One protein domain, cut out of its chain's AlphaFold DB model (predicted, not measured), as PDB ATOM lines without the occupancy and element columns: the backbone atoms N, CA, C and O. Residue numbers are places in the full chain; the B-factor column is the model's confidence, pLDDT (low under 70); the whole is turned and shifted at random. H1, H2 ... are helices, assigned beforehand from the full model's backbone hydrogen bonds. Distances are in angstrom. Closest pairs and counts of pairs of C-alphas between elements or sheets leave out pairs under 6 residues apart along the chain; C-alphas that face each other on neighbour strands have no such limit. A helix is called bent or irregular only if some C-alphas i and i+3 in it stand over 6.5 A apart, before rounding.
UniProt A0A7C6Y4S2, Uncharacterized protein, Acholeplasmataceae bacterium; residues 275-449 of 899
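AT A GLANCE: This is residues 275 to 449 of the 899 residues of an uncharacterized protein of Acholeplasmataceae bacterium (UniProt A0A7C6Y4S2). What shape do the atoms make? Five helices stand side by side in one long row, H1, H2, H4, H5 and H8, each running opposite ways to the next, with H4 in the middle. H3, H6 and H7 gather along one edge of this row, and residues 330 to 337, of which 330 to 335 belong to H3, stick out. How is it made up? The printed part has 175 residues with eight named helices, H1 to H8 in chain order, and no named strand, so the class is all helix. It is compact, with a radius of gyration of the C-alphas of 17.4 A, yet elongated, spanning 57 by 31 by 30 A.

IN THESE COORDINATES: Where is the longest helix? H4, residues 349 to 365, runs 24.0 A from C-alpha 349 at (-25.606, 48.413, 31.274); H1, residues 275 to 291, also has 17 residues and runs 24.6 A from C-alpha 275 at (-13.842, 55.609, 21.870). Where are the other helices? H2 holds residues 304 to 314, H5 residues 380 to 392 over 18.2 A, and H8 residues 426 to 441 over 22.1 A, ending at (-47.743, 21.865, 29.649). H3 holds residues 320 to 335 over 19.2 A, H6 residues 394 to 398 and H7 residues 400 to 410.

HOW THE PARTS SIT: What touches H4? H2 touches it at a shallow tilt of 6 degrees, opposite ways, the closest C-alphas being those of Ser 311 and Arg 354, 5.7 A apart. H5 forms a hairpin with it at 18 degrees, Ile 359 to Phe 386 being the closest C-alphas at 5.9 A. H3 touches residues 349 to 350 of H4 with residues 320 to 324 alone, at a steep tilt of 58 degrees, the closest C-alphas being those of Asp 321 and Trp 349, 4.9 A apart. What lies farther out? H1 and H2 form a hairpin at 19 degrees, with C-alphas of Ala 285 and Ile 310 closest at 4.6 A. H8 touches H5 at a steep tilt of 38 degrees, opposite ways, with C-alphas of Thr 384 and Ala 430 closest at 5.6 A. H6 and H5 only just touch, only at the corner, with 3 pairs of C-alphas within 8 A, the closest being Leu 390 and Phe 396 at 6.1 A; H7 touches no helix but is near H6. Are the helix backbones whole? Every O i to N i+4 pair is within hydrogen-bond range in H2, H5, H6, H7 and H8, against 12 of 13 in H1 and H4 and 7 of 12 in H3. H3 is irregular, C-alphas 322 and 325 being 7.1 A apart, with a kink of 46 degrees near residue 327.

THE WHOLE: How far does it reach? The two C-alphas farthest apart are those of Arg 276 and Asp 448, 58.8 A. Which links are long? Those from H1 to H2, H3 to H4, H4 to H5 and H7 to H8 are long, and the printed part has no cut. Where is confidence low? Residues 335 to 339 and 370 to 374 are under 70, against a mean pLDDT of 87.0 for the printed part of this model.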
ATOM      1  N   TYR A 275     -12.694  55.207  22.691       85.94
ATOM      2  CA  TYR A 275     -13.842  55.609  21.870       85.94
ATOM      3  C   TYR A 275     -13.795  55.128  20.425       85.94
ATOM      4  O   TYR A 275     -14.844  54.852  19.846       85.94
ATOM      5  N   ARG A 276     -12.613  54.991  19.816       84.38
ATOM      6  CA  ARG A 276     -12.518  54.439  18.459       84.38
ATOM      7  C   ARG A 276     -13.018  52.992  18.402       84.38
ATOM      8  O   ARG A 276     -13.677  52.607  17.438       84.38
ATOM      9  N   LYS A 277     -12.707  52.190  19.425       88.94
ATOM     10  CA  LYS A 277     -13.179  50.803  19.529       88.94
ATOM     11  C   LYS A 277     -14.680  50.766  19.831       88.94
ATOM     12  O   LYS A 277     -15.404  50.003  19.203       88.94
ATOM     13  N   GLU A 278     -15.131  51.622  20.739       90.38
ATOM     14  CA  GLU A 278     -16.538  51.753  21.142       90.38
ATOM     15  C   GLU A 278     -17.432  52.134  19.955       90.38
ATOM     16  O   GLU A 278     -18.412  51.454  19.672       90.38
ATOM     17  N   LEU A 279     -17.058  53.165  19.188       87.25
ATOM     18  CA  LEU A 279     -17.812  53.603  18.010       87.25
ATOM     19  C   LEU A 279     -17.893  52.525  16.934       87.25
ATOM     20  O   LEU A 279     -18.921  52.416  16.269       87.25
ATOM     21  N   LYS A 280     -16.841  51.715  16.774       88.19
ATOM     22  CA  LYS A 280     -16.881  50.566  15.870       88.19
ATOM     23  C   LYS A 280     -17.933  49.550  16.320       88.19
ATOM     24  O   LYS A 280     -18.743  49.132  15.503       88.19
ATOM     25  N   HIS A 281     -17.958  49.193  17.601       91.88
ATOM     26  CA  HIS A 281     -18.967  48.278  18.136       91.88
ATOM     27  C   HIS A 281     -20.390  48.846  18.040       91.88
ATOM     28  O   HIS A 281     -21.295  48.135  17.613       91.88
ATOM     29  N   LEU A 282     -20.587  50.134  18.338       89.81
ATOM     30  CA  LEU A 282     -21.875  50.812  18.145       89.81
ATOM     31  C   LEU A 282     -22.313  50.810  16.674       89.81
ATOM     32  O   LEU A 282     -23.489  50.606  16.380       89.81
ATOM     33  N   TYR A 283     -21.378  51.017  15.746       88.06
ATOM     34  CA  TYR A 283     -21.646  50.946  14.313       88.06
ATOM     35  C   TYR A 283     -22.028  49.529  13.869       88.06
ATOM     36  O   TYR A 283     -23.033  49.368  13.178       88.06
ATOM     37  N   ASP A 284     -21.272  48.512  14.290       90.50
ATOM     38  CA  ASP A 284     -21.547  47.109  13.962       90.50
ATOM     39  C   ASP A 284     -22.931  46.687  14.505       90.50
ATOM     40  O   ASP A 284     -23.744  46.123  13.770       90.50
ATOM     41  N   ALA A 285     -23.260  47.068  15.748       91.88
ATOM     42  CA  ALA A 285     -24.588  46.874  16.336       91.88
ATOM     43  C   ALA A 285     -25.694  47.595  15.544       91.88
ATOM     44  O   ALA A 285     -26.759  47.031  15.299       91.88
ATOM     45  N   TYR A 286     -25.447  48.833  15.109       88.75
ATOM     46  CA  TYR A 286     -26.403  49.603  14.315       88.75
ATOM     47  C   TYR A 286     -26.668  48.981  12.938       88.75
ATOM     48  O   TYR A 286     -27.805  49.016  12.469       88.75
ATOM     49  N   GLN A 287     -25.658  48.397  12.287       89.62
ATOM     50  CA  GLN A 287     -25.866  47.710  11.008       89.62
ATOM     51  C   GLN A 287     -26.746  46.472  11.176       89.62
ATOM     52  O   GLN A 287     -27.709  46.319  10.430       89.62
ATOM     53  N   LEU A 288     -26.491  45.664  12.206       91.94
ATOM     54  CA  LEU A 288     -27.332  44.514  12.542       91.94
ATOM     55  C   LEU A 288     -28.765  44.933  12.905       91.94
ATOM     56  O   LEU A 288     -29.723  44.289  12.490       91.94
ATOM     57  N   LEU A 289     -28.941  46.054  13.614       89.94
ATOM     58  CA  LEU A 289     -30.267  46.583  13.956       89.94
ATOM     59  C   LEU A 289     -31.118  46.898  12.714       89.94
ATOM     60  O   LEU A 289     -32.337  46.769  12.769       89.94
ATOM     61  N   LYS A 290     -30.509  47.287  11.586       87.88
ATOM     62  CA  LYS A 290     -31.243  47.521  10.327       87.88
ATOM     63  C   LYS A 290     -31.731  46.242   9.660       87.88
ATOM     64  O   LYS A 290     -32.628  46.309   8.823       87.88
ATOM     65  N   GLU A 291     -31.107  45.111   9.972       91.44
ATOM     66  CA  GLU A 291     -31.533  43.809   9.466       91.44
ATOM     67  C   GLU A 291     -32.812  43.331  10.172       91.44
ATOM     68  O   GLU A 291     -33.537  42.501   9.626       91.44
ATOM     69  N   LEU A 292     -33.129  43.892  11.348       89.56
ATOM     70  CA  LEU A 292     -34.381  43.635  12.054       89.56
ATOM     71  C   LEU A 292     -35.550  44.399  11.425       89.56
ATOM     72  O   LEU A 292     -35.463  45.592  11.120       89.56
ATOM     73  N   ASP A 293     -36.695  43.728  11.302       86.88
ATOM     74  CA  ASP A 293     -37.942  44.394  10.934       86.88
ATOM     75  C   ASP A 293     -38.498  45.170  12.133       86.88
ATOM     76  O   ASP A 293     -39.309  44.671  12.908       86.88
ATOM     77  N   LEU A 294     -38.086  46.432  12.276       83.88
ATOM     78  CA  LEU A 294     -38.570  47.322  13.340       83.88
ATOM     79  C   LEU A 294     -40.081  47.633  13.248       83.88
ATOM     80  O   LEU A 294     -40.618  48.306  14.128       83.88
ATOM     81  N   LYS A 295     -40.779  47.198  12.184       84.56
ATOM     82  CA  LYS A 295     -42.248  47.275  12.109       84.56
ATOM     83  C   LYS A 295     -42.928  46.126  12.844       84.56
ATOM     84  O   LYS A 295     -44.108  46.265  13.177       84.56
ATOM     85  N   GLU A 296     -42.221  45.020  13.065       80.56
ATOM     86  CA  GLU A 296     -42.700  43.921  13.890       80.56
ATOM     87  C   GLU A 296     -42.844  44.421  15.327       80.56
ATOM     88  O   GLU A 296     -41.889  44.885  15.950       80.56
ATOM     89  N   LYS A 297     -44.078  44.374  15.831       77.75
ATOM     90  CA  LYS A 297     -44.413  44.876  17.167       77.75
ATOM     91  C   LYS A 297     -44.079  43.856  18.245       77.75
ATOM     92  O   LYS A 297     -43.899  44.242  19.396       77.75
ATOM     93  N   ASN A 298     -44.035  42.575  17.887       80.56
ATOM     94  CA  ASN A 298     -43.692  41.520  18.816       80.56
ATOM     95  C   ASN A 298     -42.185  41.254  18.780       80.56
ATOM     96  O   ASN A 298     -41.681  40.596  17.872       80.56
ATOM     97  N   LEU A 299     -41.476  41.744  19.799       81.88
ATOM     98  CA  LEU A 299     -40.024  41.591  19.921       81.88
ATOM     99  C   LEU A 299     -39.579  40.122  19.850       81.88
ATOM    100  O   LEU A 299     -38.500  39.845  19.339       81.88
ATOM    101  N   LEU A 300     -40.407  39.167  20.293       83.50
ATOM    102  CA  LEU A 300     -40.076  37.734  20.280       83.50
ATOM    103  C   LEU A 300     -39.992  37.139  18.863       83.50
ATOM    104  O   LEU A 300     -39.356  36.103  18.662       83.50
ATOM    105  N   ASN A 301     -40.567  37.814  17.863       85.69
ATOM    106  CA  ASN A 301     -40.443  37.424  16.457       85.69
ATOM    107  C   ASN A 301     -39.098  37.842  15.840       85.69
ATOM    108  O   ASN A 301     -38.777  37.408  14.731       85.69
ATOM    109  N   TRP A 302     -38.306  38.675  16.522       89.81
ATOM    110  CA  TRP A 302     -37.000  39.101  16.030       89.81
ATOM    111  C   TRP A 302     -36.012  37.927  15.961       89.81
ATOM    112  O   TRP A 302     -36.105  36.943  16.706       89.81
ATOM    113  N   ASP A 303     -35.068  37.997  15.018       91.00
ATOM    114  CA  ASP A 303     -34.053  36.957  14.850       91.00
ATOM    115  C   ASP A 303     -33.124  36.934  16.071       91.00
ATOM    116  O   ASP A 303     -32.519  37.940  16.438       91.00
ATOM    117  N   GLU A 304     -33.012  35.765  16.696       92.50
ATOM    118  CA  GLU A 304     -32.248  35.592  17.931       92.50
ATOM    119  C   GLU A 304     -30.753  35.792  17.706       92.50
ATOM    120  O   GLU A 304     -30.100  36.438  18.522       92.50
ATOM    121  N   ASN A 305     -30.224  35.322  16.574       93.94
ATOM    122  CA  ASN A 305     -28.810  35.483  16.253       93.94
ATOM    123  C   ASN A 305     -28.476  36.959  16.035       93.94
ATOM    124  O   ASN A 305     -27.407  37.419  16.433       93.94
ATOM    125  N   ILE A 306     -29.388  37.716  15.414       93.62
ATOM    126  CA  ILE A 306     -29.193  39.154  15.203       93.62
ATOM    127  C   ILE A 306     -29.197  39.882  16.553       93.62
ATOM    128  O   ILE A 306     -28.285  40.667  16.810       93.62
ATOM    129  N   ILE A 307     -30.140  39.573  17.449       93.31
ATOM    130  CA  ILE A 307     -30.199  40.165  18.796       93.31
ATOM    131  C   ILE A 307     -28.962  39.822  19.630       93.31
ATOM    132  O   ILE A 307     -28.361  40.724  20.216       93.31
ATOM    133  N   GLN A 308     -28.523  38.563  19.616       93.38
ATOM    134  CA  GLN A 308     -27.303  38.134  20.306       93.38
ATOM    135  C   GLN A 308     -26.060  38.847  19.770       93.38
ATOM    136  O   GLN A 308     -25.227  39.294  20.556       93.38
ATOM    137  N   ASN A 309     -25.943  39.030  18.452       94.50
ATOM    138  CA  ASN A 309     -24.816  39.756  17.865       94.50
ATOM    139  C   ASN A 309     -24.862  41.263  18.173       94.50
ATOM    140  O   ASN A 309     -23.822  41.858  18.464       94.50
ATOM    141  N   ILE A 310     -26.050  41.882  18.168       94.88
ATOM    142  CA  ILE A 310     -26.231  43.275  18.610       94.88
ATOM    143  C   ILE A 310     -25.777  43.409  20.064       94.88
ATOM    144  O   ILE A 310     -24.947  44.264  20.373       94.88
ATOM    145  N   SER A 311     -26.269  42.539  20.948       94.94
ATOM    146  CA  SER A 311     -25.911  42.538  22.366       94.94
ATOM    147  C   SER A 311     -24.422  42.277  22.596       94.94
ATOM    148  O   SER A 311     -23.796  42.960  23.407       94.94
ATOM    149  N   LEU A 312     -23.800  41.375  21.831       94.81
ATOM    150  CA  LEU A 312     -22.360  41.122  21.896       94.81
ATOM    151  C   LEU A 312     -21.542  42.383  21.586       94.81
ATOM    152  O   LEU A 312     -20.540  42.642  22.249       94.81
ATOM    153  N   HIS A 313     -21.954  43.173  20.595       95.00
ATOM    154  CA  HIS A 313     -21.288  44.434  20.280       95.00
ATOM    155  C   HIS A 313     -21.572  45.517  21.329       95.00
ATOM    156  O   HIS A 313     -20.642  46.176  21.795       95.00
ATOM    157  N   LEU A 314     -22.825  45.679  21.754       94.62
ATOM    158  CA  LEU A 314     -23.201  46.687  22.746       94.62
ATOM    159  C   LEU A 314     -22.603  46.405  24.135       94.62
ATOM    160  O   LEU A 314     -22.104  47.320  24.777       94.62
ATOM    161  N   SER A 315     -22.549  45.148  24.577       94.50
ATOM    162  CA  SER A 315     -21.906  44.753  25.845       94.50
ATOM    163  C   SER A 315     -20.390  44.988  25.865       94.50
ATOM    164  O   SER A 315     -19.779  45.017  26.929       94.50
ATOM    165  N   GLN A 316     -19.763  45.203  24.703       95.12
ATOM    166  CA  GLN A 316     -18.356  45.605  24.596       95.12
ATOM    167  C   GLN A 316     -18.163  47.127  24.654       95.12
ATOM    168  O   GLN A 316     -17.020  47.584  24.562       95.12
ATOM    169  N   CYS A 317     -19.250  47.896  24.788       93.75
ATOM    170  CA  CYS A 317     -19.231  49.351  24.793       93.75
ATOM    171  C   CYS A 317     -19.320  49.916  26.220       93.75
ATOM    172  O   CYS A 317     -20.408  50.227  26.707       93.75
ATOM    173  N   SER A 318     -18.176  50.105  26.879       93.00
ATOM    174  CA  SER A 318     -18.090  50.672  28.235       93.00
ATOM    175  C   SER A 318     -18.700  52.072  28.371       93.00
ATOM    176  O   SER A 318     -19.087  52.468  29.466       93.00
ATOM    177  N   ILE A 319     -18.843  52.822  27.271       91.50
ATOM    178  CA  ILE A 319     -19.545  54.114  27.273       91.50
ATOM    179  C   ILE A 319     -21.003  53.986  27.737       91.50
ATOM    180  O   ILE A 319     -21.522  54.910  28.367       91.50
ATOM    181  N   LEU A 320     -21.651  52.848  27.460       92.31
ATOM    182  CA  LEU A 320     -23.053  52.602  27.795       92.31
ATOM    183  C   LEU A 320     -23.287  52.596  29.305       92.31
ATOM    184  O   LEU A 320     -24.297  53.138  29.744       92.31
ATOM    185  N   ASP A 321     -22.330  52.107  30.097       91.69
ATOM    186  CA  ASP A 321     -22.419  52.108  31.565       91.69
ATOM    187  C   ASP A 321     -22.535  53.527  32.146       91.69
ATOM    188  O   ASP A 321     -23.079  53.716  33.230       91.69
ATOM    189  N   PHE A 322     -22.079  54.545  31.410       88.06
ATOM    190  CA  PHE A 322     -22.192  55.940  31.827       88.06
ATOM    191  C   PHE A 322     -23.452  56.608  31.269       88.06
ATOM    192  O   PHE A 322     -24.126  57.359  31.974       88.06
ATOM    193  N   VAL A 323     -23.749  56.413  29.978       88.81
ATOM    194  CA  VAL A 323     -24.778  57.213  29.291       88.81
ATOM    195  C   VAL A 323     -26.176  56.600  29.341       88.81
ATOM    196  O   VAL A 323     -27.152  57.351  29.268       88.81
ATOM    197  N   CYS A 324     -26.304  55.273  29.468       88.44
ATOM    198  CA  CYS A 324     -27.588  54.588  29.296       88.44
ATOM    199  C   CYS A 324     -28.630  54.969  30.344       88.44
ATOM    200  O   CYS A 324     -29.768  55.197  29.947       88.44
ATOM    201  N   SER A 325     -28.273  55.135  31.623       85.38
ATOM    202  CA  SER A 325     -29.258  55.542  32.641       85.38
ATOM    203  C   SER A 325     -29.950  56.859  32.252       85.38
ATOM    204  O   SER A 325     -31.163  56.993  32.354       85.38
ATOM    205  N   TYR A 326     -29.214  57.808  31.671       85.75
ATOM    206  CA  TYR A 326     -29.779  59.084  31.217       85.75
ATOM    207  C   TYR A 326     -30.546  58.964  29.902       85.75
ATOM    208  O   TYR A 326     -31.607  59.566  29.754       85.75
ATOM    209  N   LEU A 327     -30.029  58.174  28.953       84.25
ATOM    210  CA  LEU A 327     -30.733  57.913  27.695       84.25
ATOM    211  C   LEU A 327     -32.087  57.249  27.965       84.25
ATOM    212  O   LEU A 327     -33.089  57.599  27.347       84.25
ATOM    213  N   ILE A 328     -32.142  56.323  28.914       82.56
ATOM    214  CA  ILE A 328     -33.375  55.644  29.283       82.56
ATOM    215  C   ILE A 328     -34.363  56.643  29.883       82.56
ATOM    216  O   ILE A 328     -35.484  56.709  29.397       82.56
ATOM    217  N   TYR A 329     -33.965  57.513  30.812       80.00
ATOM    218  CA  TYR A 329     -34.876  58.555  31.308       80.00
ATOM    219  C   TYR A 329     -35.413  59.490  30.211       80.00
ATOM    220  O   TYR A 329     -36.577  59.884  30.257       80.00
ATOM    221  N   ASP A 330     -34.596  59.836  29.216       78.12
ATOM    222  CA  ASP A 330     -35.016  60.742  28.142       78.12
ATOM    223  C   ASP A 330     -35.954  60.091  27.124       78.12
ATOM    224  O   ASP A 330     -36.882  60.728  26.613       78.12
ATOM    225  N   TYR A 331     -35.660  58.844  26.758       75.75
ATOM    226  CA  TYR A 331     -36.302  58.184  25.630       75.75
ATOM    227  C   TYR A 331     -37.371  57.191  26.076       75.75
ATOM    228  O   TYR A 331     -38.414  57.133  25.428       75.75
ATOM    229  N   LEU A 332     -37.174  56.462  27.180       73.69
ATOM    230  CA  LEU A 332     -38.094  55.418  27.642       73.69
ATOM    231  C   LEU A 332     -39.535  55.920  27.829       73.69
ATOM    232  O   LEU A 332     -40.424  55.244  27.314       73.69
ATOM    233  N   PRO A 333     -39.808  57.109  28.417       73.12
ATOM    234  CA  PRO A 333     -41.180  57.604  28.566       73.12
ATOM    235  C   PRO A 333     -41.931  57.787  27.238       73.12
ATOM    236  O   PRO A 333     -43.159  57.761  27.210       73.12
ATOM    237  N   ASN A 334     -41.211  57.965  26.123       72.69
ATOM    238  CA  ASN A 334     -41.816  58.110  24.797       72.69
ATOM    239  C   ASN A 334     -42.200  56.763  24.164       72.69
ATOM    240  O   ASN A 334     -43.004  56.742  23.232       72.69
ATOM    241  N   TYR A 335     -41.619  55.659  24.640       63.19
ATOM    242  CA  TYR A 335     -41.796  54.323  24.064       63.19
ATOM    243  C   TYR A 335     -42.553  53.367  24.984       63.19
ATOM    244  O   TYR A 335     -43.265  52.495  24.492       63.19
ATOM    245  N   ILE A 336     -42.428  53.535  26.301       65.00
ATOM    246  CA  ILE A 336     -43.053  52.678  27.302       65.00
ATOM    247  C   ILE A 336     -43.722  53.572  28.342       65.00
ATOM    248  O   ILE A 336     -43.066  54.331  29.052       65.00
ATOM    249  N   ASN A 337     -45.047  53.471  28.440       61.41
ATOM    250  CA  ASN A 337     -45.803  54.102  29.513       61.41
ATOM    251  C   ASN A 337     -45.655  53.244  30.776       61.41
ATOM    252  O   ASN A 337     -46.541  52.457  31.109       61.41
ATOM    253  N   LEU A 338     -44.490  53.321  31.421       66.19
ATOM    254  CA  LEU A 338     -44.283  52.672  32.707       66.19
ATOM    255  C   LEU A 338     -45.102  53.422  33.753       66.19
ATOM    256  O   LEU A 338     -44.895  54.607  33.995       66.19
ATOM    257  N   SER A 339     -46.048  52.726  34.374       67.94
ATOM    258  CA  SER A 339     -46.865  53.279  35.457       67.94
ATOM    259  C   SER A 339     -46.124  53.332  36.798       67.94
ATOM    260  O   SER A 339     -46.756  53.582  37.822       67.94
ATOM    261  N   PHE A 340     -44.828  53.020  36.811       75.00
ATOM    262  CA  PHE A 340     -44.023  52.853  38.012       75.00
ATOM    263  C   PHE A 340     -42.588  53.340  37.798       75.00
ATOM    264  O   PHE A 340     -42.054  53.255  36.691       75.00
ATOM    265  N   ASP A 341     -41.980  53.832  38.875       80.31
ATOM    266  CA  ASP A 341     -40.601  54.309  38.880       80.31
ATOM    267  C   ASP A 341     -39.639  53.113  38.920       80.31
ATOM    268  O   ASP A 341     -39.714  52.277  39.822       80.31
ATOM    269  N   ILE A 342     -38.747  53.027  37.930       85.75
ATOM    270  CA  ILE A 342     -37.668  52.034  37.881       85.75
ATOM    271  C   ILE A 342     -36.384  52.698  38.378       85.75
ATOM    272  O   ILE A 342     -35.923  53.682  37.802       85.75
ATOM    273  N   ASN A 343     -35.786  52.133  39.421       90.06
ATOM    274  CA  ASN A 343     -34.450  52.456  39.884       90.06
ATOM    275  C   ASN A 343     -33.401  51.905  38.906       90.06
ATOM    276  O   ASN A 343     -33.132  50.704  38.864       90.06
ATOM    277  N   ILE A 344     -32.805  52.800  38.127       89.62
ATOM    278  CA  ILE A 344     -31.739  52.487  37.169       89.62
ATOM    279  C   ILE A 344     -30.369  53.021  37.605       89.62
ATOM    280  O   ILE A 344     -29.446  53.139  36.788       89.62
ATOM    281  N   ASP A 345     -30.247  53.375  38.881       86.50
ATOM    282  CA  ASP A 345     -28.999  53.843  39.460       86.50
ATOM    283  C   ASP A 345     -28.038  52.661  39.641       86.50
ATOM    284  O   ASP A 345     -28.451  51.541  39.943       86.50
ATOM    285  N   GLU A 346     -26.746  52.913  39.418       87.12
ATOM    286  CA  GLU A 346     -25.653  51.933  39.575       87.12
ATOM    287  C   GLU A 346     -25.768  50.660  38.705       87.12
ATOM    288  O   GLU A 346     -25.039  49.693  38.915       87.12
ATOM    289  N   VAL A 347     -26.630  50.669  37.685       92.94
ATOM    290  CA  VAL A 347     -26.788  49.556  36.740       92.94
ATOM    291  C   VAL A 347     -25.609  49.497  35.762       92.94
ATOM    292  O   VAL A 347     -25.350  50.450  35.021       92.94
ATOM    293  N   LEU A 348     -24.924  48.350  35.698       93.44
ATOM    294  CA  LEU A 348     -23.889  48.081  34.696       93.44
ATOM    295  C   LEU A 348     -24.532  47.648  33.370       93.44
ATOM    296  O   LEU A 348     -24.700  46.463  33.081       93.44
ATOM    297  N   TRP A 349     -24.899  48.621  32.540       93.50
ATOM    298  CA  TRP A 349     -25.606  48.413  31.274       93.50
ATOM    299  C   TRP A 349     -24.944  47.436  30.302       93.50
ATOM    300  O   TRP A 349     -25.643  46.705  29.605       93.50
ATOM    301  N   THR A 350     -23.617  47.377  30.244       94.81
ATOM    302  CA  THR A 350     -22.900  46.401  29.413       94.81
ATOM    303  C   THR A 350     -23.188  44.962  29.841       94.81
ATOM    304  O   THR A 350     -23.394  44.096  28.986       94.81
ATOM    305  N   LYS A 351     -23.265  44.713  31.154       95.81
ATOM    306  CA  LYS A 351     -23.683  43.434  31.744       95.81
ATOM    307  C   LYS A 351     -25.175  43.190  31.499       95.81
ATOM    308  O   LYS A 351     -25.520  42.117  31.010       95.81
ATOM    309  N   GLU A 352     -26.034  44.181  31.744       95.06
ATOM    310  CA  GLU A 352     -27.486  44.050  31.542       95.06
ATOM    311  C   GLU A 352     -27.867  43.735  30.099       95.06
ATOM    312  O   GLU A 352     -28.694  42.865  29.853       95.06
ATOM    313  N   ILE A 353     -27.242  44.390  29.121       93.62
ATOM    314  CA  ILE A 353     -27.518  44.142  27.701       93.62
ATOM    315  C   ILE A 353     -27.197  42.689  27.330       93.62
ATOM    316  O   ILE A 353     -27.937  42.073  26.553       93.62
ATOM    317  N   ARG A 354     -26.124  42.123  27.898       95.56
ATOM    318  CA  ARG A 354     -25.780  40.708  27.721       95.56
ATOM    319  C   ARG A 354     -26.842  39.810  28.355       95.56
ATOM    320  O   ARG A 354     -27.389  38.958  27.661       95.56
ATOM    321  N   ILE A 355     -27.181  40.055  29.623       95.56
ATOM    322  CA  ILE A 355     -28.187  39.285  30.370       95.56
ATOM    323  C   ILE A 355     -29.546  39.304  29.656       95.56
ATOM    324  O   ILE A 355     -30.127  38.250  29.418       95.56
ATOM    325  N   ILE A 356     -30.030  40.477  29.240       92.88
ATOM    326  CA  ILE A 356     -31.309  40.633  28.530       92.88
ATOM    327  C   ILE A 356     -31.310  39.843  27.216       92.88
ATOM    328  O   ILE A 356     -32.324  39.244  26.858       92.88
ATOM    329  N   SER A 357     -30.187  39.808  26.496       93.62
ATOM    330  CA  SER A 357     -30.082  39.031  25.260       93.62
ATOM    331  C   SER A 357     -30.060  37.523  25.496       93.62
ATOM    332  O   SER A 357     -30.599  36.781  24.675       93.62
ATOM    333  N   GLU A 358     -29.426  37.060  26.571       94.69
ATOM    334  CA  GLU A 358     -29.450  35.646  26.957       94.69
ATOM    335  C   GLU A 358     -30.863  35.241  27.394       94.69
ATOM    336  O   GLU A 358     -31.406  34.259  26.885       94.69
ATOM    337  N   ILE A 359     -31.516  36.070  28.216       93.19
ATOM    338  CA  ILE A 359     -32.930  35.926  28.580       93.19
ATOM    339  C   ILE A 359     -33.807  35.844  27.325       93.19
ATOM    340  O   ILE A 359     -34.643  34.951  27.226       93.19
ATOM    341  N   PHE A 360     -33.602  36.725  26.343       91.12
ATOM    342  CA  PHE A 360     -34.351  36.706  25.086       91.12
ATOM    343  C   PHE A 360     -34.230  35.359  24.355       91.12
ATOM    344  O   PHE A 360     -35.240  34.803  23.916       91.12
ATOM    345  N   GLY A 361     -33.014  34.807  24.267       91.19
ATOM    346  CA  GLY A 361     -32.777  33.491  23.665       91.19
ATOM    347  C   GLY A 361     -33.474  32.355  24.420       91.19
ATOM    348  O   GLY A 361     -34.096  31.481  23.805       91.19
ATOM    349  N   ILE A 362     -33.464  32.400  25.757       92.00
ATOM    350  CA  ILE A 362     -34.170  31.414  26.586       92.00
ATOM    351  C   ILE A 362     -35.684  31.512  26.383       92.00
ATOM    352  O   ILE A 362     -36.321  30.492  26.131       92.00
ATOM    353  N   LEU A 363     -36.268  32.715  26.425       89.62
ATOM    354  CA  LEU A 363     -37.712  32.906  26.230       89.62
ATOM    355  C   LEU A 363     -38.171  32.372  24.862       89.62
ATOM    356  O   LEU A 363     -39.205  31.706  24.763       89.62
ATOM    357  N   LYS A 364     -37.369  32.588  23.813       87.38
ATOM    358  CA  LYS A 364     -37.640  32.047  22.475       87.38
ATOM    359  C   LYS A 364     -37.521  30.521  22.428       87.38
ATOM    360  O   LYS A 364     -38.366  29.860  21.822       87.38
ATOM    361  N   SER A 365     -36.522  29.954  23.103       88.88
ATOM    362  CA  SER A 365     -36.317  28.501  23.211       88.88
ATOM    363  C   SER A 365     -37.454  27.809  23.974       88.88
ATOM    364  O   SER A 365     -37.944  26.752  23.551       88.88
ATOM    365  N   LEU A 366     -37.960  28.465  25.023       87.38
ATOM    366  CA  LEU A 366     -39.160  28.070  25.763       87.38
ATOM    367  C   LEU A 366     -40.437  28.152  24.914       87.38
ATOM    368  O   LEU A 366     -41.453  27.590  25.303       87.38
ATOM    369  N   GLY A 367     -40.380  28.744  23.717       82.88
ATOM    370  CA  GLY A 367     -41.486  28.775  22.763       82.88
ATOM    371  C   GLY A 367     -42.512  29.870  23.034       82.88
ATOM    372  O   GLY A 367     -43.599  29.805  22.464       82.88
ATOM    373  N   ILE A 368     -42.162  30.865  23.852       82.56
ATOM    374  CA  ILE A 368     -43.035  31.985  24.193       82.56
ATOM    375  C   ILE A 368     -43.263  32.807  22.924       82.56
ATOM    376  O   ILE A 368     -42.326  33.384  22.368       82.56
ATOM    377  N   LYS A 369     -44.503  32.812  22.422       73.12
ATOM    378  CA  LYS A 369     -44.860  33.544  21.198       73.12
ATOM    379  C   LYS A 369     -45.428  34.909  21.518       73.12
ATOM    380  O   LYS A 369     -45.204  35.835  20.751       73.12
ATOM    381  N   ASN A 370     -46.147  35.040  22.627       69.69
ATOM    382  CA  ASN A 370     -46.755  36.289  23.070       69.69
ATOM    383  C   ASN A 370     -46.308  36.634  24.495       69.69
ATOM    384  O   ASN A 370     -45.703  35.828  25.184       69.69
ATOM    385  N   SER A 371     -46.646  37.830  24.974       63.91
ATOM    386  CA  SER A 371     -46.333  38.260  26.345       63.91
ATOM    387  C   SER A 371     -47.066  37.474  27.445       63.91
ATOM    388  O   SER A 371     -46.885  37.778  28.619       63.91
ATOM    389  N   ALA A 372     -47.931  36.520  27.093       65.44
ATOM    390  CA  ALA A 372     -48.662  35.706  28.057       65.44
ATOM    391  C   ALA A 372     -47.808  34.516  28.515       65.44
ATOM    392  O   ALA A 372     -47.177  33.837  27.708       65.44
ATOM    393  N   ILE A 373     -47.833  34.237  29.819       65.81
ATOM    394  CA  ILE A 373     -47.096  33.128  30.447       65.81
ATOM    395  C   ILE A 373     -47.678  31.747  30.049       65.81
ATOM    396  O   ILE A 373     -47.058  30.711  30.274       65.81
ATOM    397  N   ASN A 374     -48.813  31.720  29.354       63.78
ATOM    398  CA  ASN A 374     -49.485  30.500  28.896       63.78
ATOM    399  C   ASN A 374     -48.756  29.777  27.739       63.78
ATOM    400  O   ASN A 374     -49.233  28.771  27.240       63.78
ATOM    401  N   ASP A 375     -47.592  30.252  27.293       71.00
ATOM    402  CA  ASP A 375     -46.778  29.564  26.277       71.00
ATOM    403  C   ASP A 375     -45.517  28.893  26.870       71.00
ATOM    404  O   ASP A 375     -44.674  28.388  26.125       71.00
ATOM    405  N   PHE A 376     -45.336  28.896  28.198       76.69
ATOM    406  CA  PHE A 376     -44.134  28.329  28.821       76.69
ATOM    407  C   PHE A 376     -44.074  26.809  28.638       76.69
ATOM    408  O   PHE A 376     -44.932  26.073  29.131       76.69
ATOM    409  N   LYS A 377     -43.007  26.329  27.990       83.12
ATOM    410  CA  LYS A 377     -42.601  24.922  28.070       83.12
ATOM    411  C   LYS A 377     -41.986  24.624  29.433       83.12
ATOM    412  O   LYS A 377     -41.189  25.403  29.951       83.12
ATOM    413  N   ASN A 378     -42.297  23.453  29.969       84.81
ATOM    414  CA  ASN A 378     -41.724  22.957  31.215       84.81
ATOM    415  C   ASN A 378     -40.312  22.382  30.996       84.81
ATOM    416  O   ASN A 378     -40.101  21.169  30.994       84.81
ATOM    417  N   ASP A 379     -39.339  23.264  30.772       91.12
ATOM    418  CA  ASP A 379     -37.921  22.904  30.713       91.12
ATOM    419  C   ASP A 379     -37.217  23.391  31.983       91.12
ATOM    420  O   ASP A 379     -36.973  24.587  32.169       91.12
ATOM    421  N   GLN A 380     -36.909  22.447  32.874       92.12
ATOM    422  CA  GLN A 380     -36.351  22.762  34.185       92.12
ATOM    423  C   GLN A 380     -34.992  23.462  34.106       92.12
ATOM    424  O   GLN A 380     -34.724  24.361  34.906       92.12
ATOM    425  N   GLU A 381     -34.142  23.070  33.157       94.06
ATOM    426  CA  GLU A 381     -32.810  23.650  32.997       94.06
ATOM    427  C   GLU A 381     -32.921  25.085  32.479       94.06
ATOM    428  O   GLU A 381     -32.340  25.999  33.070       94.06
ATOM    429  N   MET A 382     -33.748  25.310  31.452       93.12
ATOM    430  CA  MET A 382     -33.963  26.645  30.888       93.12
ATOM    431  C   MET A 382     -34.646  27.600  31.871       93.12
ATOM    432  O   MET A 382     -34.221  28.748  31.977       93.12
ATOM    433  N   ILE A 383     -35.668  27.153  32.610       92.06
ATOM    434  CA  ILE A 383     -36.357  27.997  33.600       92.06
ATOM    435  C   ILE A 383     -35.406  28.365  34.740       92.06
ATOM    436  O   ILE A 383     -35.340  29.531  35.129       92.06
ATOM    437  N   THR A 384     -34.625  27.405  35.243       93.44
ATOM    438  CA  THR A 384     -33.631  27.684  36.290       93.44
ATOM    439  C   THR A 384     -32.570  28.661  35.783       93.44
ATOM    440  O   THR A 384     -32.230  29.607  36.486       93.44
ATOM    441  N   HIS A 385     -32.091  28.490  34.546       94.81
ATOM    442  CA  HIS A 385     -31.118  29.398  33.940       94.81
ATOM    443  C   HIS A 385     -31.688  30.804  33.701       94.81
ATOM    444  O   HIS A 385     -31.020  31.793  33.996       94.81
ATOM    445  N   PHE A 386     -32.937  30.910  33.242       94.19
ATOM    446  CA  PHE A 386     -33.647  32.183  33.094       94.19
ATOM    447  C   PHE A 386     -33.755  32.927  34.427       94.19
ATOM    448  O   PHE A 386     -33.444  34.116  34.501       94.19
ATOM    449  N   VAL A 387     -34.158  32.228  35.489       93.81
ATOM    450  CA  VAL A 387     -34.280  32.826  36.822       93.81
ATOM    451  C   VAL A 387     -32.918  33.219  37.382       93.81
ATOM    452  O   VAL A 387     -32.795  34.302  37.947       93.81
ATOM    453  N   HIS A 388     -31.886  32.405  37.159       95.88
ATOM    454  CA  HIS A 388     -30.520  32.759  37.522       95.88
ATOM    455  C   HIS A 388     -30.083  34.076  36.871       95.88
ATOM    456  O   HIS A 388     -29.647  34.991  37.563       95.88
ATOM    457  N   LEU A 389     -30.292  34.222  35.559       95.62
ATOM    458  CA  LEU A 389     -29.975  35.448  34.824       95.62
ATOM    459  C   LEU A 389     -30.771  36.665  35.316       95.62
ATOM    460  O   LEU A 389     -30.217  37.759  35.399       95.62
ATOM    461  N   LEU A 390     -32.044  36.493  35.690       93.69
ATOM    462  CA  LEU A 390     -32.817  37.563  36.329       93.69
ATOM    463  C   LEU A 390     -32.194  37.989  37.661       93.69
ATOM    464  O   LEU A 390     -32.075  39.179  37.918       93.69
ATOM    465  N   PHE A 391     -31.760  37.050  38.500       94.69
ATOM    466  CA  PHE A 391     -31.101  37.382  39.766       94.69
ATOM    467  C   PHE A 391     -29.642  37.838  39.597       94.69
ATOM    468  O   PHE A 391     -29.086  38.417  40.526       94.69
ATOM    469  N   GLU A 392     -29.025  37.651  38.428       95.75
ATOM    470  CA  GLU A 392     -27.775  38.326  38.065       95.75
ATOM    471  C   GLU A 392     -27.997  39.762  37.560       95.75
ATOM    472  O   GLU A 392     -27.044  40.543  37.573       95.75
ATOM    473  N   SER A 393     -29.209  40.120  37.121       95.88
ATOM    474  CA  SER A 393     -29.542  41.451  36.602       95.88
ATOM    475  C   SER A 393     -29.633  42.480  37.732       95.88
ATOM    476  O   SER A 393     -30.491  42.396  38.614       95.88
ATOM    477  N   ASP A 394     -28.785  43.505  37.663       94.25
ATOM    478  CA  ASP A 394     -28.809  44.659  38.563       94.25
ATOM    479  C   ASP A 394     -30.144  45.409  38.405       94.25
ATOM    480  O   ASP A 394     -30.735  45.866  39.383       94.25
ATOM    481  N   LEU A 395     -30.670  45.464  37.172       91.81
ATOM    482  CA  LEU A 395     -31.965  46.070  36.876       91.81
ATOM    483  C   LEU A 395     -33.107  45.319  37.568       91.81
ATOM    484  O   LEU A 395     -33.987  45.954  38.148       91.81
ATOM    485  N   PHE A 396     -33.110  43.986  37.530       92.31
ATOM    486  CA  PHE A 396     -34.128  43.200  38.220       92.31
ATOM    487  C   PHE A 396     -33.990  43.314  39.740       92.31
ATOM    488  O   PHE A 396     -34.981  43.609  40.401       92.31
ATOM    489  N   ILE A 397     -32.782  43.149  40.295       93.12
ATOM    490  CA  ILE A 397     -32.541  43.218  41.746       93.12
ATOM    491  C   ILE A 397     -32.979  44.573  42.315       93.12
ATOM    492  O   ILE A 397     -33.717  44.615  43.302       93.12
ATOM    493  N   ASN A 398     -32.591  45.678  41.672       92.50
ATOM    494  CA  ASN A 398     -32.916  47.028  42.141       92.50
ATOM    495  C   ASN A 398     -34.418  47.344  42.072       92.50
ATOM    496  O   ASN A 398     -34.872  48.292  42.714       92.50
ATOM    497  N   ASN A 399     -35.188  46.562  41.307       91.69
ATOM    498  CA  ASN A 399     -36.605  46.802  41.024       91.69
ATOM    499  C   ASN A 399     -37.500  45.604  41.334       91.69
ATOM    500  O   ASN A 399     -38.644  45.556  40.881       91.69
ATOM    501  N   GLN A 400     -36.993  44.640  42.099       90.38
ATOM    502  CA  GLN A 400     -37.598  43.325  42.240       90.38
ATOM    503  C   GLN A 400     -39.062  43.414  42.693       90.38
ATOM    504  O   GLN A 400     -39.939  42.839  42.056       90.38
ATOM    505  N   GLU A 401     -39.348  44.179  43.748       87.44
ATOM    506  CA  GLU A 401     -40.702  44.340  44.292       87.44
ATOM    507  C   GLU A 401     -41.680  44.935  43.267       87.44
ATOM    508  O   GLU A 401     -42.789  44.434  43.083       87.44
ATOM    509  N   VAL A 402     -41.258  45.989  42.564       86.38
ATOM    510  CA  VAL A 402     -42.101  46.700  41.597       86.38
ATOM    511  C   VAL A 402     -42.364  45.832  40.368       86.38
ATOM    512  O   VAL A 402     -43.508  45.731  39.918       86.38
ATOM    513  N   LEU A 403     -41.325  45.163  39.858       85.06
ATOM    514  CA  LEU A 403     -41.440  44.258  38.721       85.06
ATOM    515  C   LEU A 403     -42.322  43.062  39.072       85.06
ATOM    516  O   LEU A 403     -43.258  42.786  38.329       85.06
ATOM    517  N   ILE A 404     -42.106  42.399  40.210       83.81
ATOM    518  CA  ILE A 404     -42.955  41.279  40.644       83.81
ATOM    519  C   ILE A 404     -44.407  41.725  40.754       83.81
ATOM    520  O   ILE A 404     -45.268  41.070  40.183       83.81
ATOM    521  N   ASN A 405     -44.692  42.836  41.436       81.00
ATOM    522  CA  ASN A 405     -46.066  43.307  41.602       81.00
ATOM    523  C   ASN A 405     -46.720  43.622  40.252       81.00
ATOM    524  O   ASN A 405     -47.870  43.247  40.016       81.00
ATOM    525  N   HIS A 406     -45.992  44.263  39.335       82.25
ATOM    526  CA  HIS A 406     -46.502  44.557  38.000       82.25
ATOM    527  C   HIS A 406     -46.726  43.283  37.171       82.25
ATOM    528  O   HIS A 406     -47.784  43.122  36.560       82.25
ATOM    529  N   TYR A 407     -45.769  42.353  37.176       77.81
ATOM    530  CA  TYR A 407     -45.867  41.110  36.416       77.81
ATOM    531  C   TYR A 407     -46.930  40.169  36.980       77.81
ATOM    532  O   TYR A 407     -47.740  39.639  36.219       77.81
ATOM    533  N   ALA A 408     -46.982  40.022  38.304       74.88
ATOM    534  CA  ALA A 408     -47.976  39.208  38.987       74.88
ATOM    535  C   ALA A 408     -49.396  39.708  38.715       74.88
ATOM    536  O   ALA A 408     -50.292  38.907  38.480       74.88
ATOM    537  N   THR A 409     -49.606  41.027  38.672       70.12
ATOM    538  CA  THR A 409     -50.931  41.602  38.391       70.12
ATOM    539  C   THR A 409     -51.307  41.598  36.910       70.12
ATOM    540  O   THR A 409     -52.494  41.521  36.598       70.12
ATOM    541  N   SER A 410     -50.329  41.669  36.000       74.75
ATOM    542  CA  SER A 410     -50.596  41.897  34.571       74.75
ATOM    543  C   SER A 410     -50.494  40.644  33.699       74.75
ATOM    544  O   SER A 410     -51.178  40.574  32.680       74.75
ATOM    545  N   TYR A 411     -49.665  39.662  34.070       74.88
ATOM    546  CA  TYR A 411     -49.296  38.554  33.174       74.88
ATOM    547  C   TYR A 411     -49.493  37.153  33.755       74.88
ATOM    548  O   TYR A 411     -49.519  36.197  32.980       74.88
ATOM    549  N   LEU A 412     -49.660  37.004  35.075       78.31
ATOM    550  CA  LEU A 412     -50.082  35.720  35.638       78.31
ATOM    551  C   LEU A 412     -51.564  35.449  35.302       78.31
ATOM    552  O   LEU A 412     -52.351  36.411  35.262       78.31
ATOM    553  N   PRO A 413     -51.947  34.171  35.088       76.88
ATOM    554  CA  PRO A 413     -53.349  33.754  35.007       76.88
ATOM    555  C   PRO A 413     -54.146  34.306  36.191       76.88
ATOM    556  O   PRO A 413     -53.604  34.388  37.298       76.88
ATOM    557  N   GLU A 414     -55.392  34.739  35.965       78.81
ATOM    558  CA  GLU A 414     -56.199  35.451  36.974       78.81
ATOM    559  C   GLU A 414     -56.317  34.669  38.283       78.81
ATOM    560  O   GLU A 414     -56.288  35.253  39.369       78.81
ATOM    561  N   GLU A 415     -56.362  33.349  38.169       76.25
ATOM    562  CA  GLU A 415     -56.466  32.399  39.260       76.25
ATOM    563  C   GLU A 415     -55.226  32.482  40.170       76.25
ATOM    564  O   GLU A 415     -55.346  32.492  41.396       76.25
ATOM    565  N   ILE A 416     -54.034  32.642  39.583       81.88
ATOM    566  CA  ILE A 416     -52.737  32.670  40.284       81.88
ATOM    567  C   ILE A 416     -52.428  34.050  40.880       81.88
ATOM    568  O   ILE A 416     -51.655  34.146  41.835       81.88
ATOM    569  N   ARG A 417     -53.071  35.126  40.406       85.12
ATOM    570  CA  ARG A 417     -52.840  36.501  40.907       85.12
ATOM    571  C   ARG A 417     -53.133  36.676  42.399       85.12
ATOM    572  O   ARG A 417     -52.727  37.677  42.983       85.12
ATOM    573  N   LEU A 418     -53.851  35.733  43.009       82.75
ATOM    574  CA  LEU A 418     -54.166  35.742  44.436       82.75
ATOM    575  C   LEU A 418     -52.970  35.352  45.322       82.75
ATOM    576  O   LEU A 418     -52.987  35.680  46.508       82.75
ATOM    577  N   ILE A 419     -51.952  34.679  44.772       87.56
ATOM    578  CA  ILE A 419     -50.772  34.239  45.526       87.56
ATOM    579  C   ILE A 419     -49.981  35.462  46.003       87.56
ATOM    580  O   ILE A 419     -49.513  36.279  45.209       87.56
ATOM    581  N   GLN A 420     -49.791  35.568  47.316       87.62
ATOM    582  CA  GLN A 420     -48.985  36.619  47.926       87.62
ATOM    583  C   GLN A 420     -47.501  36.268  47.813       87.62
ATOM    584  O   GLN A 420     -47.013  35.344  48.467       87.62
ATOM    585  N   ILE A 421     -46.775  37.022  46.990       86.81
ATOM    586  CA  ILE A 421     -45.342  36.833  46.756       86.81
ATOM    587  C   ILE A 421     -44.562  37.722  47.732       86.81
ATOM    588  O   ILE A 421     -44.323  38.896  47.463       86.81
ATOM    589  N   ASN A 422     -44.156  37.156  48.870       84.06
ATOM    590  CA  ASN A 422     -43.317  37.832  49.864       84.06
ATOM    591  C   ASN A 422     -41.892  37.257  49.833       84.06
ATOM    592  O   ASN A 422     -41.725  36.042  49.787       84.06
ATOM    593  N   ASN A 423     -40.864  38.113  49.920       83.19
ATOM    594  CA  ASN A 423     -39.447  37.710  49.993       83.19
ATOM    595  C   ASN A 423     -39.016  36.729  48.883       83.19
ATOM    596  O   ASN A 423     -38.502  35.642  49.157       83.19
ATOM    597  N   LEU A 424     -39.228  37.111  47.621       90.62
ATOM    598  CA  LEU A 424     -38.878  36.270  46.479       90.62
ATOM    599  C   LEU A 424     -37.357  36.038  46.407       90.62
ATOM    600  O   LEU A 424     -36.576  36.978  46.283       90.62
ATOM    601  N   SER A 425     -36.938  34.776  46.448       93.38
ATOM    602  CA  SER A 425     -35.559  34.364  46.162       93.38
ATOM    603  C   SER A 425     -35.461  33.704  44.788       93.38
ATOM    604  O   SER A 425     -36.481  33.330  44.209       93.38
ATOM    605  N   GLU A 426     -34.239  33.519  44.289       93.50
ATOM    606  CA  GLU A 426     -33.966  32.827  43.021       93.50
ATOM    607  C   GLU A 426     -34.630  31.442  42.985       93.50
ATOM    608  O   GLU A 426     -35.383  31.121  42.069       93.50
ATOM    609  N   THR A 427     -34.451  30.645  44.041       93.06
ATOM    610  CA  THR A 427     -35.062  29.313  44.139       93.06
ATOM    611  C   THR A 427     -36.592  29.372  44.192       93.06
ATOM    612  O   THR A 427     -37.256  28.528  43.595       93.06
ATOM    613  N   GLU A 428     -37.170  30.367  44.873       93.25
ATOM    614  CA  GLU A 428     -38.630  30.516  44.950       93.25
ATOM    615  C   GLU A 428     -39.238  30.883  43.592       93.25
ATOM    616  O   GLU A 428     -40.220  30.264  43.183       93.25
ATOM    617  N   LEU A 429     -38.640  31.834  42.864       91.19
ATOM    618  CA  LEU A 429     -39.127  32.211  41.535       91.19
ATOM    619  C   LEU A 429     -39.035  31.039  40.555       91.19
ATOM    620  O   LEU A 429     -39.983  30.799  39.808       91.19
ATOM    621  N   ALA A 430     -37.932  30.285  40.591       91.94
ATOM    622  CA  ALA A 430     -37.765  29.094  39.765       91.94
ATOM    623  C   ALA A 430     -38.876  28.073  40.037       91.94
ATOM    624  O   ALA A 430     -39.540  27.639  39.102       91.94
ATOM    625  N   ASN A 431     -39.151  27.754  41.304       92.38
ATOM    626  CA  ASN A 431     -40.192  26.786  41.657       92.38
ATOM    627  C   ASN A 431     -41.603  27.250  41.255       92.38
ATOM    628  O   ASN A 431     -42.392  26.436  40.776       92.38
ATOM    629  N   ILE A 432     -41.920  28.543  41.395       91.12
ATOM    630  CA  ILE A 432     -43.209  29.103  40.954       91.12
ATOM    631  C   ILE A 432     -43.354  28.991  39.432       91.12
ATOM    632  O   ILE A 432     -44.387  28.532  38.948       91.12
ATOM    633  N   LEU A 433     -42.324  29.372  38.670       89.62
ATOM    634  CA  LEU A 433     -42.362  29.286  37.208       89.62
ATOM    635  C   LEU A 433     -42.411  27.837  36.717       89.62
ATOM    636  O   LEU A 433     -43.130  27.561  35.762       89.62
ATOM    637  N   LEU A 434     -41.719  26.905  37.383       92.31
ATOM    638  CA  LEU A 434     -41.815  25.471  37.091       92.31
ATOM    639  C   LEU A 434     -43.220  24.934  37.347       92.31
ATOM    640  O   LEU A 434     -43.749  24.196  36.521       92.31
ATOM    641  N   PHE A 435     -43.848  25.336  38.454       93.56
ATOM    642  CA  PHE A 435     -45.230  24.968  38.745       93.56
ATOM    643  C   PHE A 435     -46.188  25.494  37.665       93.56
ATOM    644  O   PHE A 435     -46.982  24.724  37.134       93.56
ATOM    645  N   ILE A 436     -46.072  26.768  37.276       90.81
ATOM    646  CA  ILE A 436     -46.915  27.367  36.228       90.81
ATOM    647  C   ILE A 436     -46.673  26.704  34.868       90.81
ATOM    648  O   ILE A 436     -47.632  26.341  34.189       90.81
ATOM    649  N   ALA A 437     -45.412  26.499  34.482       90.44
ATOM    650  CA  ALA A 437     -45.055  25.829  33.234       90.44
ATOM    651  C   ALA A 437     -45.569  24.384  33.206       90.44
ATOM    652  O   ALA A 437     -46.029  23.917  32.169       90.44
ATOM    653  N   PHE A 438     -45.549  23.689  34.347       93.25
ATOM    654  CA  PHE A 438     -46.142  22.364  34.486       93.25
ATOM    655  C   PHE A 438     -47.666  22.384  34.299       93.25
ATOM    656  O   PHE A 438     -48.193  21.526  33.589       93.25
ATOM    657  N   LEU A 439     -48.378  23.340  34.912       92.50
ATOM    658  CA  LEU A 439     -49.825  23.493  34.713       92.50
ATOM    659  C   LEU A 439     -50.135  23.721  33.229       92.50
ATOM    660  O   LEU A 439     -51.001  23.058  32.662       92.50
ATOM    661  N   ASN A 440     -49.361  24.596  32.597       88.75
ATOM    662  CA  ASN A 440     -49.506  24.950  31.196       88.75
ATOM    663  C   ASN A 440     -49.213  23.785  30.234       88.75
ATOM    664  O   ASN A 440     -49.999  23.514  29.338       88.75
ATOM    665  N   GLU A 441     -48.118  23.045  30.451       90.19
ATOM    666  CA  GLU A 441     -47.743  21.865  29.649       90.19
ATOM    667  C   GLU A 441     -48.825  20.771  29.666       90.19
ATOM    668  O   GLU A 441     -48.897  19.952  28.751       90.19
ATOM    669  N   ASN A 442     -49.660  20.749  30.707       91.88
ATOM    670  CA  ASN A 442     -50.755  19.795  30.853       91.88
ATOM    671  C   ASN A 442     -52.132  20.432  30.594       91.88
ATOM    672  O   ASN A 442     -53.134  19.957  31.137       91.88
ATOM    673  N   ASP A 443     -52.166  21.485  29.771       91.25
ATOM    674  CA  ASP A 443     -53.363  22.149  29.241       91.25
ATOM    675  C   ASP A 443     -54.307  22.711  30.328       91.25
ATOM    676  O   ASP A 443     -55.500  22.873  30.091       91.25
ATOM    677  N   TYR A 444     -53.812  22.993  31.542       90.75
ATOM    678  CA  TYR A 444     -54.664  23.402  32.672       90.75
ATOM    679  C   TYR A 444     -55.423  24.714  32.426       90.75
ATOM    680  O   TYR A 444     -56.542  24.869  32.903       90.75
ATOM    681  N   PHE A 445     -54.823  25.643  31.680       87.31
ATOM    682  CA  PHE A 445     -55.417  26.947  31.365       87.31
ATOM    683  C   PHE A 445     -56.211  26.959  30.048       87.31
ATOM    684  O   PHE A 445     -56.669  28.023  29.632       87.31
ATOM    685  N   GLU A 446     -56.348  25.815  29.371       87.69
ATOM    686  CA  GLU A 446     -57.080  25.705  28.106       87.69
ATOM    687  C   GLU A 446     -58.572  25.419  28.345       87.69
ATOM    688  O   GLU A 446     -58.952  24.674  29.251       87.69
ATOM    689  N   ASP A 447     -59.439  25.964  27.486       86.12
ATOM    690  CA  ASP A 447     -60.901  25.815  27.603       86.12
ATOM    691  C   ASP A 447     -61.377  24.346  27.514       86.12
ATOM    692  O   ASP A 447     -62.465  24.006  27.989       86.12
ATOM    693  N   ASP A 448     -60.596  23.462  26.881       87.12
ATOM    694  CA  ASP A 448     -60.899  22.037  26.698       87.12
ATOM    695  C   ASP A 448     -60.164  21.112  27.685       87.12
ATOM    696  O   ASP A 448     -60.067  19.899  27.453       87.12
ATOM    697  N   PHE A 449     -59.697  21.667  28.807       89.62
ATOM    698  CA  PHE A 449     -59.003  20.953  29.872       89.62
ATOM    699  C   PHE A 449     -59.717  19.666  30.327       89.62
ATOM    700  O   PHE A 449     -60.922  19.627  30.592       89.62
TER     701      PHE A 449